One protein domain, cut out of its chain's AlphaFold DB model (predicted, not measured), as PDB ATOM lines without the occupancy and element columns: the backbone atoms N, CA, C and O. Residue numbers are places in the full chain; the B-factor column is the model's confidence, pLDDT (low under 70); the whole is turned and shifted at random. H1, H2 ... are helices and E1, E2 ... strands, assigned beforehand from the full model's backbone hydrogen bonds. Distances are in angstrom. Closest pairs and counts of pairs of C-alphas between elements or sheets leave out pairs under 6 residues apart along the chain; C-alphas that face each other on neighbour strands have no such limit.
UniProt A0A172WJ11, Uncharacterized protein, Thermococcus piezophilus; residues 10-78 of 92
ATOM      1  N   ALA A  10     117.322 208.431 117.702       68.19
ATOM      2  CA  ALA A  10     116.326 208.369 118.776       68.19
ATOM      3  C   ALA A  10     116.964 207.939 120.110       68.19
ATOM      4  O   ALA A  10     116.542 208.388 121.179       68.19
ATOM      5  N   TYR A  11     118.031 207.134 120.020       71.25
ATOM      6  CA  TYR A  11     118.788 206.606 121.144       71.25
ATOM      7  C   TYR A  11     120.291 206.760 120.931       71.25
ATOM      8  O   TYR A  11     120.809 206.505 119.846       71.25
ATOM      9  N   HIS A  12     121.017 207.101 121.991       75.69
ATOM     10  CA  HIS A  12     122.471 206.985 122.023       75.69
ATOM     11  C   HIS A  12     122.857 205.710 122.763       75.69
ATOM     12  O   HIS A  12     122.604 205.608 123.965       75.69
ATOM     13  N   PHE A  13     123.483 204.766 122.059       77.75
ATOM     14  CA  PHE A  13     123.931 203.504 122.638       77.75
ATOM     15  C   PHE A  13     125.372 203.602 123.150       77.75
ATOM     16  O   PHE A  13     126.246 204.144 122.470       77.75
ATOM     17  N   ARG A  14     125.638 203.074 124.348       82.69
ATOM     18  CA  ARG A  14     126.997 202.930 124.891       82.69
ATOM     19  C   ARG A  14     127.177 201.570 125.549       82.69
ATOM     20  O   ARG A  14     126.329 201.154 126.328       82.69
ATOM     21  N   VAL A  15     128.318 200.932 125.302       85.69
ATOM     22  CA  VAL A  15     128.702 199.675 125.961       85.69
ATOM     23  C   VAL A  15     129.783 199.953 126.993       85.69
ATOM     24  O   VAL A  15     130.776 200.607 126.682       85.69
ATOM     25  N   TRP A  16     129.574 199.503 128.227       87.69
ATOM     26  CA  TRP A  16     130.507 199.689 129.337       87.69
ATOM     27  C   TRP A  16     130.920 198.327 129.880       87.69
ATOM     28  O   TRP A  16     130.066 197.493 130.164       87.69
ATOM     29  N   TRP A  17     132.223 198.122 130.058       89.19
ATOM     30  CA  TRP A  17     132.776 196.932 130.700       89.19
ATOM     31  C   TRP A  17     133.177 197.292 132.128       89.19
ATOM     32  O   TRP A  17     134.096 198.083 132.345       89.19
ATOM     33  N   LEU A  18     132.452 196.755 133.102       89.44
ATOM     34  CA  LEU A  18     132.556 197.125 134.506       89.44
ATOM     35  C   LEU A  18     133.323 196.059 135.293       89.44
ATOM     36  O   LEU A  18     133.118 194.861 135.119       89.44
ATOM     37  N   LYS A  19     134.211 196.514 136.186       88.50
ATOM     38  CA  LYS A  19     134.975 195.652 137.108       88.50
ATOM     39  C   LYS A  19     134.338 195.549 138.504       88.50
ATOM     40  O   LYS A  19     134.946 194.957 139.386       88.50
ATOM     41  N   PHE A  20     133.172 196.163 138.705       86.69
ATOM     42  CA  PHE A  20     132.446 196.177 139.978       86.69
ATOM     43  C   PHE A  20     131.667 194.875 140.191       86.69
ATOM     44  O   PHE A  20     131.378 194.169 139.228       86.69
ATOM     45  N   GLU A  21     131.286 194.592 141.436       89.88
ATOM     46  CA  GLU A  21     130.277 193.570 141.735       89.88
ATOM     47  C   GLU A  21     128.913 194.012 141.190       89.88
ATOM     48  O   GLU A  21     128.452 195.125 141.474       89.88
ATOM     49  N   SER A  22     128.268 193.149 140.405       90.69
ATOM     50  CA  SER A  22     127.025 193.456 139.694       90.69
ATOM     51  C   SER A  22     125.870 193.798 140.638       90.69
ATOM     52  O   SER A  22     125.178 194.791 140.412       90.69
ATOM     53  N   GLU A  23     125.697 193.053 141.732       90.56
ATOM     54  CA  GLU A  23     124.626 193.288 142.714       90.56
ATOM     55  C   GLU A  23     124.758 194.636 143.428       90.56
ATOM     56  O   GLU A  23     123.816 195.429 143.438       90.56
ATOM     57  N   LYS A  24     125.952 194.954 143.948       88.62
ATOM     58  CA  LYS A  24     126.213 196.256 144.586       88.62
ATOM     59  C   LYS A  24     125.983 197.411 143.612       88.62
ATOM     60  O   LYS A  24     125.472 198.461 143.997       88.62
ATOM     61  N   PHE A  25     126.336 197.223 142.341       90.56
ATOM     62  CA  PHE A  25     126.118 198.238 141.317       90.56
ATOM     63  C   PHE A  25     124.632 198.408 140.967       90.56
ATOM     64  O   PHE A  25     124.158 199.541 140.869       90.56
ATOM     65  N   LYS A  26     123.882 197.305 140.819       90.25
ATOM     66  CA  LYS A  26     122.422 197.319 140.617       90.25
ATOM     67  C   LYS A  26     121.719 198.070 141.742       90.25
ATOM     68  O   LYS A  26     120.869 198.916 141.468       90.25
ATOM     69  N   GLU A  27     122.107 197.795 142.981       90.44
ATOM     70  CA  GLU A  27     121.567 198.465 144.160       90.44
ATOM     71  C   GLU A  27     121.851 199.973 144.129       90.44
ATOM     72  O   GLU A  27     120.933 200.785 144.245       90.44
ATOM     73  N   GLY A  28     123.093 200.367 143.827       89.50
ATOM     74  CA  GLY A  28     123.452 201.776 143.657       89.50
ATOM     75  C   GLY A  28     122.640 202.483 142.564       89.50
ATOM     76  O   GLY A  28     122.223 203.627 142.747       89.50
ATOM     77  N   LEU A  29     122.357 201.822 141.436       88.00
ATOM     78  CA  LEU A  29     121.488 202.384 140.395       88.00
ATOM     79  C   LEU A  29     120.057 202.609 140.903       88.00
ATOM     80  O   LEU A  29     119.515 203.704 140.719       88.00
ATOM     81  N   ARG A  30     119.471 201.614 141.579       86.94
ATOM     82  CA  ARG A  30     118.103 201.690 142.119       86.94
ATOM     83  C   ARG A  30     117.960 202.812 143.141       86.94
ATOM     84  O   ARG A  30     117.021 203.598 143.043       86.94
ATOM     85  N   GLN A  31     118.938 202.966 144.033       87.12
ATOM     86  CA  GLN A  31     118.992 204.067 145.005       87.12
ATOM     87  C   GLN A  31     119.040 205.453 144.341       87.12
ATOM     88  O   GLN A  31     118.578 206.438 144.909       87.12
ATOM     89  N   ASN A  32     119.540 205.538 143.105       83.94
ATOM     90  CA  ASN A  32     119.559 206.765 142.307       83.94
ATOM     91  C   ASN A  32     118.311 206.943 141.414       83.94
ATOM     92  O   ASN A  32     118.286 207.824 140.542       83.94
ATOM     93  N   GLY A  33     117.277 206.117 141.615       81.88
ATOM     94  CA  GLY A  33     116.036 206.127 140.840       81.88
ATOM     95  C   GLY A  33     116.207 205.618 139.407       81.88
ATOM     96  O   GLY A  33     115.420 205.971 138.530       81.88
ATOM     97  N   ILE A  34     117.262 204.844 139.144       83.19
ATOM     98  CA  ILE A  34     117.534 204.226 137.847       83.19
ATOM     99  C   ILE A  34     117.194 202.745 137.973       83.19
ATOM    100  O   ILE A  34     117.791 202.047 138.785       83.19
ATOM    101  N   ASN A  35     116.255 202.255 137.164       83.25
ATOM    102  CA  ASN A  35     115.880 200.844 137.178       83.25
ATOM    103  C   ASN A  35     116.656 200.069 136.092       83.25
ATOM    104  O   ASN A  35     116.341 200.236 134.909       83.25
ATOM    105  N   PRO A  36     117.689 199.278 136.445       86.88
ATOM    106  CA  PRO A  36     118.379 198.424 135.483       86.88
ATOM    107  C   PRO A  36     117.526 197.202 135.128       86.88
ATOM    108  O   PRO A  36     116.940 196.572 136.008       86.88
ATOM    109  N   VAL A  37     117.514 196.833 133.850       88.50
ATOM    110  CA  VAL A  37     116.934 195.575 133.365       88.50
ATOM    111  C   VAL A  37     118.068 194.605 133.085       88.50
ATOM    112  O   VAL A  37     119.018 194.944 132.386       88.50
ATOM    113  N   GLU A  38     117.995 193.407 133.648       89.69
ATOM    114  CA  GLU A  38     118.994 192.369 133.421       89.69
ATOM    115  C   GLU A  38     118.659 191.579 132.155       89.69
ATOM    116  O   GLU A  38     117.550 191.075 132.005       89.69
ATOM    117  N   LEU A  39     119.622 191.493 131.238       86.38
ATOM    118  CA  LEU A  39     119.543 190.646 130.055       86.38
ATOM    119  C   LEU A  39     119.902 189.226 130.470       86.38
ATOM    120  O   LEU A  39     121.077 188.914 130.682       86.38
ATOM    121  N   ARG A  40     118.884 188.384 130.575       81.94
ATOM    122  CA  ARG A  40     119.062 186.958 130.804       81.94
ATOM    123  C   ARG A  40     119.135 186.201 129.478       81.94
ATOM    124  O   ARG A  40     118.536 186.619 128.492       81.94
ATOM    125  N   GLU A  41     119.916 185.127 129.449       72.31
ATOM    126  CA  GLU A  41     120.170 184.339 128.231       72.31
ATOM    127  C   GLU A  41     119.031 183.368 127.890       72.31
ATOM    128  O   GLU A  41     118.958 182.884 126.767       72.31
ATOM    129  N   ASP A  42     118.127 183.113 128.837       76.88
ATOM    130  CA  ASP A  42     116.933 182.274 128.685       76.88
ATOM    131  C   ASP A  42     115.776 182.982 127.956       76.88
ATOM    132  O   ASP A  42     114.755 182.360 127.672       76.88
ATOM    133  N   TRP A  43     115.916 184.274 127.653       68.88
ATOM    134  CA  TRP A  43     114.891 185.095 127.006       68.88
ATOM    135  C   TRP A  43     115.354 185.516 125.617       68.88
ATOM    136  O   TRP A  43     116.547 185.698 125.372       68.88
ATOM    137  N   ASP A  44     114.395 185.743 124.718       80.50
ATOM    138  CA  ASP A  44     114.679 186.362 123.429       80.50
ATOM    139  C   ASP A  44     115.254 187.771 123.660       80.50
ATOM    140  O   ASP A  44     114.568 188.712 124.079       80.50
ATOM    141  N   ALA A  45     116.565 187.887 123.446       76.75
ATOM    142  CA  ALA A  45     117.314 189.108 123.687       76.75
ATOM    143  C   ALA A  45     116.849 190.250 122.777       76.75
ATOM    144  O   ALA A  45     116.902 191.409 123.194       76.75
ATOM    145  N   GLU A  46     116.383 189.938 121.565       78.56
ATOM    146  CA  GLU A  46     115.847 190.922 120.629       78.56
ATOM    147  C   GLU A  46     114.544 191.494 121.183       78.56
ATOM    148  O   GLU A  46     114.454 192.702 121.412       78.56
ATOM    149  N   LEU A  47     113.603 190.623 121.559       80.75
ATOM    150  CA  LEU A  47     112.323 191.031 122.137       80.75
ATOM    151  C   LEU A  47     112.487 191.836 123.437       80.75
ATOM    152  O   LEU A  47     111.769 192.816 123.665       80.75
ATOM    153  N   MET A  48     113.444 191.465 124.297       80.88
ATOM    154  CA  MET A  48     113.743 192.233 125.511       80.88
ATOM    155  C   MET A  48     114.282 193.626 125.196       80.88
ATOM    156  O   MET A  48     113.874 194.598 125.836       80.88
ATOM    157  N   VAL A  49     115.189 193.742 124.224       78.75
ATOM    158  CA  VAL A  49     115.728 195.037 123.795       78.75
ATOM    159  C   VAL A  49     114.623 195.892 123.181       78.75
ATOM    160  O   VAL A  49     114.502 197.062 123.541       78.75
ATOM    161  N   GLU A  50     113.786 195.328 122.314       79.62
ATOM    162  CA  GLU A  50     112.658 196.039 121.707       79.62
ATOM    163  C   GLU A  50     111.672 196.546 122.760       79.62
ATOM    164  O   GLU A  50     111.347 197.736 122.788       79.62
ATOM    165  N   SER A  51     111.271 195.679 123.692       78.38
ATOM    166  CA  SER A  51     110.376 196.030 124.802       78.38
ATOM    167  C   SER A  51     110.977 197.124 125.689       78.38
ATOM    168  O   SER A  51     110.310 198.085 126.084       78.38
ATOM    169  N   PHE A  52     112.277 197.019 125.970       80.38
ATOM    170  CA  PHE A  52     113.014 198.005 126.746       80.38
ATOM    171  C   PHE A  52     113.053 199.374 126.053       80.38
ATOM    172  O   PHE A  52     112.824 200.401 126.706       80.38
ATOM    173  N   LEU A  53     113.298 199.398 124.738       77.31
ATOM    174  CA  LEU A  53     113.302 200.610 123.918       77.31
ATOM    175  C   LEU A  53     111.901 201.219 123.769       77.31
ATOM    176  O   LEU A  53     111.783 202.443 123.759       77.31
ATOM    177  N   ALA A  54     110.853 200.395 123.695       77.50
ATOM    178  CA  ALA A  54     109.465 200.840 123.578       77.50
ATOM    179  C   ALA A  54     108.934 201.508 124.860       77.50
ATOM    180  O   ALA A  54     108.137 202.445 124.787       77.50
ATOM    181  N   SER A  55     109.396 201.080 126.044       66.62
ATOM    182  CA  SER A  55     109.057 201.748 127.308       66.62
ATOM    183  C   SER A  55     109.577 203.197 127.286       66.62
ATOM    184  O   SER A  55     110.694 203.445 126.864       66.62
ATOM    185  N   SER A  56     108.839 204.210 127.722       56.41
ATOM    186  CA  SER A  56     108.978 205.603 127.237       56.41
ATOM    187  C   SER A  56     109.856 206.580 128.068       56.41
ATOM    188  O   SER A  56     109.453 207.710 128.334       56.41
ATOM    189  N   PHE A  57     111.089 206.229 128.465       63.31
ATOM    190  CA  PHE A  57     111.904 207.057 129.381       63.31
ATOM    191  C   PHE A  57     113.418 207.168 129.070       63.31
ATOM    192  O   PHE A  57     114.234 206.351 129.485       63.31
ATOM    193  N   GLY A  58     113.835 208.277 128.450       65.44
ATOM    194  CA  GLY A  58     115.250 208.673 128.334       65.44
ATOM    195  C   GLY A  58     115.931 208.288 127.011       65.44
ATOM    196  O   GLY A  58     115.740 207.202 126.478       65.44
ATOM    197  N   LYS A  59     116.746 209.213 126.479       72.00
ATOM    198  CA  LYS A  59     117.403 209.096 125.159       72.00
ATOM    199  C   LYS A  59     118.715 208.300 125.166       72.00
ATOM    200  O   LYS A  59     119.240 207.994 124.101       72.00
ATOM    201  N   TYR A  60     119.294 208.017 126.331       75.44
ATOM    202  CA  TYR A  60     120.559 207.287 126.425       75.44
ATOM    203  C   TYR A  60     120.302 205.863 126.887       75.44
ATOM    204  O   TYR A  60     119.673 205.664 127.926       75.44
ATOM    205  N   VAL A  61     120.823 204.906 126.123       82.06
ATOM    206  CA  VAL A  61     120.742 203.471 126.381       82.06
ATOM    207  C   VAL A  61     122.154 202.958 126.628       82.06
ATOM    208  O   VAL A  61     123.061 203.169 125.822       82.06
ATOM    209  N   TYR A  62     122.348 202.291 127.755       84.62
ATOM    210  CA  TYR A  62     123.625 201.728 128.158       84.62
ATOM    211  C   TYR A  62     123.490 200.217 128.266       84.62
ATOM    212  O   TYR A  62     122.601 199.728 128.958       84.62
ATOM    213  N   LEU A  63     124.400 199.498 127.616       88.75
ATOM    214  CA  LEU A  63     124.641 198.086 127.865       88.75
ATOM    215  C   LEU A  63     125.858 197.969 128.779       88.75
ATOM    216  O   LEU A  63     126.983 198.268 128.379       88.75
ATOM    217  N   MET A  64     125.637 197.545 130.012       90.94
ATOM    218  CA  MET A  64     126.688 197.354 131.003       90.94
ATOM    219  C   MET A  64     126.989 195.868 131.127       90.94
ATOM    220  O   MET A  64     126.086 195.073 131.366       90.94
ATOM    221  N   LYS A  65     128.250 195.496 130.944       92.50
ATOM    222  CA  LYS A  65     128.734 194.120 131.024       92.50
ATOM    223  C   LYS A  65     129.655 193.987 132.222       92.50
ATOM    224  O   LYS A  65     130.613 194.752 132.345       92.50
ATOM    225  N   PHE A  66     129.367 193.026 133.081       92.94
ATOM    226  CA  PHE A  66     130.143 192.728 134.275       92.94
ATOM    227  C   PHE A  66     131.033 191.505 134.043       92.94
ATOM    228  O   PHE A  66     130.838 190.737 133.099       92.94
ATOM    229  N   LYS A  67     132.056 191.343 134.889       89.75
ATOM    230  CA  LYS A  67     133.003 190.220 134.787       89.75
ATOM    231  C   LYS A  67     132.379 188.857 135.099       89.75
ATOM    232  O   LYS A  67     132.887 187.855 134.617       89.75
ATOM    233  N   ASP A  68     131.319 188.839 135.898       89.94
ATOM    234  CA  ASP A  68     130.550 187.649 136.283       89.94
ATOM    235  C   ASP A  68     129.574 187.177 135.189       89.94
ATOM    236  O   ASP A  68     128.859 186.201 135.383       89.94
ATOM    237  N   GLY A  69     129.549 187.851 134.033       88.19
ATOM    238  CA  GLY A  69     128.664 187.529 132.916       88.19
ATOM    239  C   GLY A  69     127.342 188.298 132.927       88.19
ATOM    240  O   GLY A  69     126.656 188.308 131.902       88.19
ATOM    241  N   THR A  70     127.011 189.013 134.010       90.56
ATOM    242  CA  THR A  70     125.789 189.819 134.084       90.56
ATOM    243  C   THR A  70     125.811 190.933 133.034       90.56
ATOM    244  O   THR A  70     126.798 191.658 132.855       90.56
ATOM    245  N   LYS A  71     124.687 191.094 132.334       91.81
ATOM    246  CA  LYS A  71     124.469 192.121 131.311       91.81
ATOM    247  C   LYS A  71     123.268 192.958 131.733       91.81
ATOM    248  O   LYS A  71     122.189 192.416 131.933       91.81
ATOM    249  N   LEU A  72     123.434 194.270 131.857       90.69
ATOM    250  CA  LEU A  72     122.347 195.181 132.217       90.69
ATOM    251  C   LEU A  72     122.058 196.162 131.087       90.69
ATOM    252  O   LEU A  72     122.969 196.792 130.549       90.69
ATOM    253  N   LEU A  73     120.778 196.342 130.795       88.81
ATOM    254  CA  LEU A  73     120.242 197.458 130.042       88.81
ATOM    255  C   LEU A  73     119.824 198.558 131.011       88.81
ATOM    256  O   LEU A  73     119.022 198.359 131.922       88.81
ATOM    257  N   VAL A  74     120.381 199.747 130.807       87.50
ATOM    258  CA  VAL A  74     120.119 200.912 131.649       87.50
ATOM    259  C   VAL A  74     119.748 202.091 130.768       87.50
ATOM    260  O   VAL A  74     120.398 202.343 129.753       87.50
ATOM    261  N   ARG A  75     118.723 202.847 131.167       82.44
ATOM    262  CA  ARG A  75     118.441 204.152 130.567       82.44
ATOM    263  C   ARG A  75     118.674 205.277 131.534       82.44
ATOM    264  O   ARG A  75     118.405 205.167 132.727       82.44
ATOM    265  N   ALA A  76     119.136 206.386 130.979       74.44
ATOM    266  CA  ALA A  76     119.268 207.618 131.722       74.44
ATOM    267  C   ALA A  76     118.797 208.819 130.890       74.44
ATOM    268  O   ALA A  76     118.948 208.847 129.659       74.44
ATOM    269  N   PRO A  77     118.268 209.869 131.544       69.56
ATOM    270  CA  PRO A  77     118.286 211.198 130.952       69.56
ATOM    271  C   PRO A  77     119.745 211.610 130.712       69.56
ATOM    272  O   PRO A  77     120.653 211.060 131.330       69.56
ATOM    273  N   ASN A  78     119.985 212.588 129.837       64.12
ATOM    274  CA  ASN A  78     121.341 213.050 129.537       64.12
ATOM    275  C   ASN A  78     122.130 213.363 130.830       64.12
ATOM    276  O   ASN A  78     121.901 214.390 131.478       64.12
TER     277      ASN A  78
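This is residues 10 to 78 of the 92 residues of an uncharacterized protein of Thermococcus piezophilus (UniProt A0A172WJ11). A small, strongly twisted sheet of three strands has helix H1 over it, running along the strands, while helix H2 only grazes the sheet near E3. Between the helices a long link runs past E3, with residues 37 to 38 paired beside that strand, and then swings out so that residues 42 to 47 stick out. The printed part has 69 residues with two named helices and three named strands, in the order E1, H1, H2, E2, E3. The sheet's order is E1, E2, E3, mixed, and the class is mixed, helices and strands. The whole is compact, with a radius of gyration of the C-alphas of 11.7 A, and rounded, spanning 30 by 28 by 18 A.

Strand E1, residues 12 to 18, begins at C-alpha 12 (122.471, 206.985, 122.023) and is 18.8 A long from first to last C-alpha. Helix H1, residues 22 to 31, measures 14.3 A. Helix H2, residues 45 to 54, measures 14.1 A and begins at C-alpha 45 (117.314, 189.108, 123.687). Strand E2, residues 60 to 66, measures 19.1 A. Strand E3, residues 71 to 76, measures 16.4 A and ends at C-alpha 76 (119.268, 207.618, 131.722).

E2 is the inner strand, and E1 and E3 are edge strands. E1 and E2 are parallel, with 19 degrees between their directions; N 16 and O 63 are 2.9 A apart, within hydrogen-bond range. E1, H1, H2 and E2 form a strand-helix-strand unit, two parallel neighbour strands with the helices between them along the chain. E2 and E3 are an antiparallel hairpin at 152 degrees, with N 62 and O 74 within hydrogen-bond range at 2.8 A. Residues 37 to 38 pair with residues 72 to 73 of E3, antiparallel. H1 is on the sheet at a height over the sheet of 10.4 A; it lies over E2 and runs along the strands, at 6 degrees to E2 on the local plane. The closest C-alphas of H1 and E2 are those of Ser 22 and Phe 66, 6.3 A apart. H2 only grazes the sheet, with its residues 48 to 53; the closest C-alphas of H2 and E3 are those of Phe 52 and Leu 73, 8.0 A apart. H1 and H2 are apart. In both helices every O i to N i+4 pair is within hydrogen-bond range.

The two C-alphas farthest apart are those of Asp 42 and Asn 78, at 31.1 A. The printed part has no cut. The link from H1 to H2, 13 residues, is long; the other links are tight. The mean pLDDT of the printed part is 82.3, and it is under 70 at residues 10, 43, 55 to 58, and 77 to 78.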